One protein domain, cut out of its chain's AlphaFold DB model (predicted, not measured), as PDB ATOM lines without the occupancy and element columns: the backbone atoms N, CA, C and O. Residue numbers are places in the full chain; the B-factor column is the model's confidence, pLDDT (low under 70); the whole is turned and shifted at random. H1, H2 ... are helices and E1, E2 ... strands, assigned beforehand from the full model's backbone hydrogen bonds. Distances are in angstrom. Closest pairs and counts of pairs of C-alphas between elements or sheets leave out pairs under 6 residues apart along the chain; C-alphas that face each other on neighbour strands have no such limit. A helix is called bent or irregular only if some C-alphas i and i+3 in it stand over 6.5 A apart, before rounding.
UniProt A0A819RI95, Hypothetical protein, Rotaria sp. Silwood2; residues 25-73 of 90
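What this domain is: This is residues 25 to 73 of the 90 residues of the protein "Hypothetical protein" of Rotaria sp. Silwood2 (UniProt A0A819RI95). One long helix, H1, makes one side of a loose, flat frame, and the chain folds back beside it through the short strand E1. A loop, residues 62 to 69, then turns the chain into E2, which comes round beside the first printed residues, 25 to 26. The printed part has 49 residues, with one named helix and two named strands in the order H1, E1, E2; no two named strands pair. The class is mixed, helices and strands, though under half of the residues are in named elements. The whole is loose, with a radius of gyration of the C-alphas of 12.4 A and spans of 37 by 28 by 12 A.

How they stand to each other: Residues 25 to 26 pair, parallel, with residues 71 to 72 of E2, residues 70 to 72. H1, residues 32 to 48, has every O i to N i+4 pair within hydrogen-bond range. H1 and E1, residues 58 to 61, have 4 pairs of C-alphas within 8 A; their closest C-alphas, those of Glu 46 and Arg 58, are 6.2 A apart. H1 and E2 are apart, and so are E1 and E2, with no C-alpha of the one within 8 A of the other.

Where its parts are: H1 begins at C-alpha 32, (293.992, 471.523, 359.213), and measures 24.3 A to C-alpha 48, (294.394, 455.454, 341.028). It is not bent. E1, residues 58 to 61, measures 10.3 A. E2, residues 70 to 72, measures 6.1 A and ends at C-alpha 72, (282.778, 468.463, 351.656).

The domain as a whole: The two C-alphas farthest apart, those of Val 29 and Asn 52, are 37.2 A apart, while those of Glu 25 and Val 73, the first and last printed, are 8.6 A apart. The printed part has no cut. The links H1 to E1, of 9 residues, and E1 to E2, of 8, are short. The mean pLDDT of the printed part is 93.2, and no printed residue is under 70.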
ATOM      1  N   GLU A  25     284.892 472.335 347.649       97.00
ATOM      2  CA  GLU A  25     285.027 473.220 348.803       97.00
ATOM      3  C   GLU A  25     285.036 472.364 350.065       97.00
ATOM      4  O   GLU A  25     284.151 471.530 350.247       97.00
ATOM      5  N   ILE A  26     286.032 472.555 350.929       96.75
ATOM      6  CA  ILE A  26     286.097 471.874 352.222       96.75
ATOM      7  C   ILE A  26     285.558 472.828 353.282       96.75
ATOM      8  O   ILE A  26     286.017 473.962 353.396       96.75
ATOM      9  N   SER A  27     284.570 472.373 354.047       95.56
ATOM     10  CA  SER A  27     283.996 473.149 355.141       95.56
ATOM     11  C   SER A  27     285.043 473.468 356.212       95.56
ATOM     12  O   SER A  27     285.854 472.622 356.588       95.56
ATOM     13  N   SER A  28     284.969 474.672 356.774       95.81
ATOM     14  CA  SER A  28     285.830 475.116 357.876       95.81
ATOM     15  C   SER A  28     285.609 474.359 359.191       95.81
ATOM     16  O   SER A  28     286.382 474.536 360.127       95.81
ATOM     17  N   VAL A  29     284.586 473.498 359.272       96.06
ATOM     18  CA  VAL A  29     284.387 472.585 360.410       96.06
ATOM     19  C   VAL A  29     285.529 471.573 360.550       96.06
ATOM     20  O   VAL A  29     285.777 471.071 361.644       96.06
ATOM     21  N   PHE A  30     286.223 471.267 359.450       95.62
ATOM     22  CA  PHE A  30     287.387 470.392 359.460       95.62
ATOM     23  C   PHE A  30     288.626 471.173 359.894       95.62
ATOM     24  O   PHE A  30     288.914 472.245 359.359       95.62
ATOM     25  N   ASN A  31     289.397 470.616 360.827       96.94
ATOM     26  CA  ASN A  31     290.694 471.184 361.202       96.94
ATOM     27  C   ASN A  31     291.754 470.956 360.104       96.94
ATOM     28  O   ASN A  31     291.525 470.200 359.160       96.94
ATOM     29  N   SER A  32     292.923 471.591 360.226       97.44
ATOM     30  CA  SER A  32     293.992 471.523 359.213       97.44
ATOM     31  C   SER A  32     294.390 470.089 358.856       97.44
ATOM     32  O   SER A  32     294.412 469.738 357.682       97.44
ATOM     33  N   THR A  33     294.598 469.229 359.855       97.81
ATOM     34  CA  THR A  33     294.960 467.819 359.643       97.81
ATOM     35  C   THR A  33     293.880 467.050 358.877       97.81
ATOM     36  O   THR A  33     294.183 466.238 358.005       97.81
ATOM     37  N   GLN A  34     292.603 467.305 359.166       96.50
ATOM     38  CA  GLN A  34     291.493 466.691 358.438       96.50
ATOM     39  C   GLN A  34     291.412 467.201 356.997       96.50
ATOM     40  O   GLN A  34     291.201 466.404 356.084       96.50
ATOM     41  N   GLN A  35     291.613 468.503 356.776       97.19
ATOM     42  CA  GLN A  35     291.641 469.083 355.434       97.19
ATOM     43  C   GLN A  35     292.789 468.502 354.599       97.19
ATOM     44  O   GLN A  35     292.564 468.083 353.465       97.19
ATOM     45  N   GLU A  36     293.990 468.388 355.170       97.69
ATOM     46  CA  GLU A  36     295.147 467.749 354.529       97.69
ATOM     47  C   GLU A  36     294.859 466.293 354.161       97.69
ATOM     48  O   GLU A  36     295.139 465.863 353.041       97.69
ATOM     49  N   PHE A  37     294.234 465.535 355.065       97.38
ATOM     50  CA  PHE A  37     293.852 464.151 354.796       97.38
ATOM     51  C   PHE A  37     292.837 464.032 353.646       97.38
ATOM     52  O   PHE A  37     292.954 463.144 352.793       97.38
ATOM     53  N   ILE A  38     291.849 464.932 353.594       95.81
ATOM     54  CA  ILE A  38     290.859 464.998 352.511       95.81
ATOM     55  C   ILE A  38     291.550 465.301 351.174       95.81
ATOM     56  O   ILE A  38     291.305 464.603 350.187       95.81
ATOM     57  N   ILE A  39     292.451 466.287 351.144       97.31
ATOM     58  CA  ILE A  39     293.216 466.668 349.948       97.31
ATOM     59  C   ILE A  39     294.084 465.500 349.468       97.31
ATOM     60  O   ILE A  39     293.973 465.090 348.313       97.31
ATOM     61  N   ALA A  40     294.857 464.880 350.361       97.56
ATOM     62  CA  ALA A  40     295.700 463.731 350.033       97.56
ATOM     63  C   ALA A  40     294.888 462.537 349.498       97.56
ATOM     64  O   ALA A  40     295.351 461.789 348.630       97.56
ATOM     65  N   SER A  41     293.657 462.359 349.985       95.38
ATOM     66  CA  SER A  41     292.743 461.327 349.492       95.38
ATOM     67  C   SER A  41     292.261 461.616 348.067       95.38
ATOM     68  O   SER A  41     292.233 460.700 347.243       95.38
ATOM     69  N   MET A  42     291.938 462.874 347.744       95.50
ATOM     70  CA  MET A  42     291.584 463.290 346.381       95.50
ATOM     71  C   MET A  42     292.756 463.095 345.413       95.50
ATOM     72  O   MET A  42     292.585 462.466 344.372       95.50
ATOM     73  N   GLU A  43     293.966 463.510 345.786       95.19
ATOM     74  CA  GLU A  43     295.174 463.284 344.980       95.19
ATOM     75  C   GLU A  43     295.467 461.793 344.767       95.19
ATOM     76  O   GLU A  43     295.884 461.360 343.690       95.19
ATOM     77  N   LYS A  44     295.242 460.967 345.797       93.94
ATOM     78  CA  LYS A  44     295.352 459.512 345.674       93.94
ATOM     79  C   LYS A  44     294.344 458.968 344.662       93.94
ATOM     80  O   LYS A  44     294.719 458.103 343.872       93.94
ATOM     81  N   LEU A  45     293.107 459.464 344.659       90.81
ATOM     82  CA  LEU A  45     292.096 459.068 343.677       90.81
ATOM     83  C   LEU A  45     292.518 459.435 342.255       90.81
ATOM     84  O   LEU A  45     292.458 458.560 341.396       90.81
ATOM     85  N   GLU A  46     293.007 460.657 342.014       92.81
ATOM     86  CA  GLU A  46     293.510 461.079 340.693       92.81
ATOM     87  C   GLU A  46     294.565 460.118 340.139       92.81
ATOM     88  O   GLU A  46     294.551 459.790 338.952       92.81
ATOM     89  N   ARG A  47     295.465 459.634 341.004       90.81
ATOM     90  CA  ARG A  47     296.492 458.654 340.628       90.81
ATOM     91  C   ARG A  47     295.906 457.274 340.334       90.81
ATOM     92  O   ARG A  47     296.317 456.640 339.369       90.81
ATOM     93  N   LEU A  48     294.967 456.801 341.153       89.19
ATOM     94  CA  LEU A  48     294.394 455.454 341.028       89.19
ATOM     95  C   LEU A  48     293.507 455.279 339.790       89.19
ATOM     96  O   LEU A  48     293.395 454.169 339.277       89.19
ATOM     97  N   ILE A  49     292.867 456.352 339.332       84.31
ATOM     98  CA  ILE A  49     291.957 456.331 338.175       84.31
ATOM     99  C   ILE A  49     292.637 456.749 336.869       84.31
ATOM    100  O   ILE A  49     291.973 456.824 335.835       84.31
ATOM    101  N   ALA A  50     293.940 457.037 336.901       86.75
ATOM    102  CA  ALA A  50     294.700 457.357 335.704       86.75
ATOM    103  C   ALA A  50     294.797 456.130 334.783       86.75
ATOM    104  O   ALA A  50     295.126 455.026 335.218       86.75
ATOM    105  N   ILE A  51     294.545 456.331 333.489       85.56
ATOM    106  CA  ILE A  51     294.650 455.291 332.460       85.56
ATOM    107  C   ILE A  51     295.814 455.672 331.552       85.56
ATOM    108  O   ILE A  51     295.838 456.776 331.018       85.56
ATOM    109  N   ASN A  52     296.791 454.779 331.377       87.81
ATOM    110  CA  ASN A  52     297.988 455.037 330.562       87.81
ATOM    111  C   ASN A  52     298.730 456.332 330.960       87.81
ATOM    112  O   ASN A  52     299.160 457.092 330.098       87.81
ATOM    113  N   ASN A  53     298.851 456.602 332.266       79.62
ATOM    114  CA  ASN A  53     299.424 457.835 332.832       79.62
ATOM    115  C   ASN A  53     298.666 459.135 332.494       79.62
ATOM    116  O   ASN A  53     299.151 460.222 332.797       79.62
ATOM    117  N   VAL A  54     297.463 459.047 331.920       83.19
ATOM    118  CA  VAL A  54     296.595 460.202 331.682       83.19
ATOM    119  C   VAL A  54     295.634 460.358 332.857       83.19
ATOM    120  O   VAL A  54     294.857 459.452 333.166       83.19
ATOM    121  N   GLN A  55     295.672 461.520 333.511       85.88
ATOM    122  CA  GLN A  55     294.700 461.883 334.540       85.88
ATOM    123  C   GLN A  55     293.347 462.192 333.882       85.88
ATOM    124  O   GLN A  55     293.209 463.183 333.169       85.88
ATOM    125  N   CYS A  56     292.346 461.342 334.116       85.81
ATOM    126  CA  CYS A  56     290.996 461.520 333.567       85.81
ATOM    127  C   CYS A  56     290.078 462.371 334.458       85.81
ATOM    128  O   CYS A  56     289.031 462.822 334.000       85.81
ATOM    129  N   ILE A  57     290.450 462.560 335.725       91.06
ATOM    130  CA  ILE A  57     289.745 463.393 336.698       91.06
ATOM    131  C   ILE A  57     290.779 464.235 337.436       91.06
ATOM    132  O   ILE A  57     291.860 463.740 337.758       91.06
ATOM    133  N   ARG A  58     290.425 465.487 337.725       94.06
ATOM    134  CA  ARG A  58     291.229 466.401 338.529       94.06
ATOM    135  C   ARG A  58     290.351 467.183 339.495       94.06
ATOM    136  O   ARG A  58     289.393 467.842 339.084       94.06
ATOM    137  N   PHE A  59     290.704 467.136 340.767       96.19
ATOM    138  CA  PHE A  59     290.110 467.940 341.816       96.19
ATOM    139  C   PHE A  59     290.818 469.287 341.883       96.19
ATOM    140  O   PHE A  59     292.041 469.386 341.793       96.19
ATOM    141  N   ARG A  60     290.049 470.357 342.060       96.69
ATOM    142  CA  ARG A  60     290.622 471.676 342.336       96.69
ATOM    143  C   ARG A  60     289.746 472.484 343.290       96.69
ATOM    144  O   ARG A  60     288.527 472.295 343.273       96.69
ATOM    145  N   PRO A  61     290.324 473.415 344.066       97.81
ATOM    146  CA  PRO A  61     289.532 474.360 344.840       97.81
ATOM    147  C   PRO A  61     288.535 475.089 343.936       97.81
ATOM    148  O   PRO A  61     288.876 475.458 342.802       97.81
ATOM    149  N   LYS A  62     287.299 475.273 344.406       96.50
ATOM    150  CA  LYS A  62     286.306 476.041 343.655       96.50
ATOM    151  C   LYS A  62     286.725 477.504 343.513       96.50
ATOM    152  O   LYS A  62     287.420 478.058 344.362       96.50
ATOM    153  N   VAL A  63     286.230 478.136 342.462       96.94
ATOM    154  CA  VAL A  63     286.293 479.579 342.230       96.94
ATOM    155  C   VAL A  63     284.873 480.135 342.123       96.94
ATOM    156  O   VAL A  63     283.902 479.384 342.058       96.94
ATOM    157  N   SER A  64     284.730 481.459 342.110       94.88
ATOM    158  CA  SER A  64     283.417 482.122 342.081       94.88
ATOM    159  C   SER A  64     282.577 481.806 340.838       94.88
ATOM    160  O   SER A  64     281.355 481.870 340.908       94.88
ATOM    161  N   SER A  65     283.202 481.444 339.715       93.94
ATOM    162  CA  SER A  65     282.504 481.084 338.473       93.94
ATOM    163  C   SER A  65     281.960 479.650 338.452       93.94
ATOM    164  O   SER A  65     281.334 479.251 337.469       93.94
ATOM    165  N   ASP A  66     282.209 478.849 339.490       92.75
ATOM    166  CA  ASP A  66     281.740 477.468 339.540       92.75
ATOM    167  C   ASP A  66     280.302 477.367 340.014       92.75
ATOM    168  O   ASP A  66     280.004 477.495 341.197       92.75
ATOM    169  N   LEU A  67     279.416 477.039 339.080       89.62
ATOM    170  CA  LEU A  67     278.010 476.783 339.387       89.62
ATOM    171  C   LEU A  67     277.781 475.417 340.054       89.62
ATOM    172  O   LEU A  67     276.771 475.215 340.719       89.62
ATOM    173  N   TYR A  68     278.704 474.470 339.867       89.50
ATOM    174  CA  TYR A  68     278.602 473.108 340.388       89.50
ATOM    175  C   TYR A  68     279.938 472.677 340.974       89.50
ATOM    176  O   TYR A  68     280.968 472.766 340.304       89.50
ATOM    177  N   TYR A  69     279.906 472.171 342.199       92.75
ATOM    178  CA  TYR A  69     281.079 471.719 342.935       92.75
ATOM    179  C   TYR A  69     280.669 470.672 343.977       92.75
ATOM    180  O   TYR A  69     279.478 470.474 344.228       92.75
ATOM    181  N   ILE A  70     281.644 469.988 344.570       93.12
ATOM    182  CA  ILE A  70     281.419 469.080 345.696       93.12
ATOM    183  C   ILE A  70     281.669 469.846 347.003       93.12
ATOM    184  O   ILE A  70     282.826 470.161 347.299       93.12
ATOM    185  N   PRO A  71     280.626 470.145 347.800       93.56
ATOM    186  CA  PRO A  71     280.812 470.610 349.165       93.56
ATOM    187  C   PRO A  71     281.161 469.416 350.061       93.56
ATOM    188  O   PRO A  71     280.382 468.473 350.206       93.56
ATOM    189  N   ILE A  72     282.337 469.451 350.674       94.00
ATOM    190  CA  ILE A  72     282.778 468.463 351.656       94.00
ATOM    191  C   ILE A  72     282.428 469.027 353.027       94.00
ATOM    192  O   ILE A  72     283.029 469.995 353.494       94.00
ATOM    193  N   VAL A  73     281.412 468.436 353.648       93.81
ATOM    194  CA  VAL A  73     280.803 468.908 354.896       93.81
ATOM    195  C   VAL A  73     280.770 467.791 355.932       93.81
ATOM    196  O   VAL A  73     280.785 466.611 355.588       93.81
TER     197      VAL A  73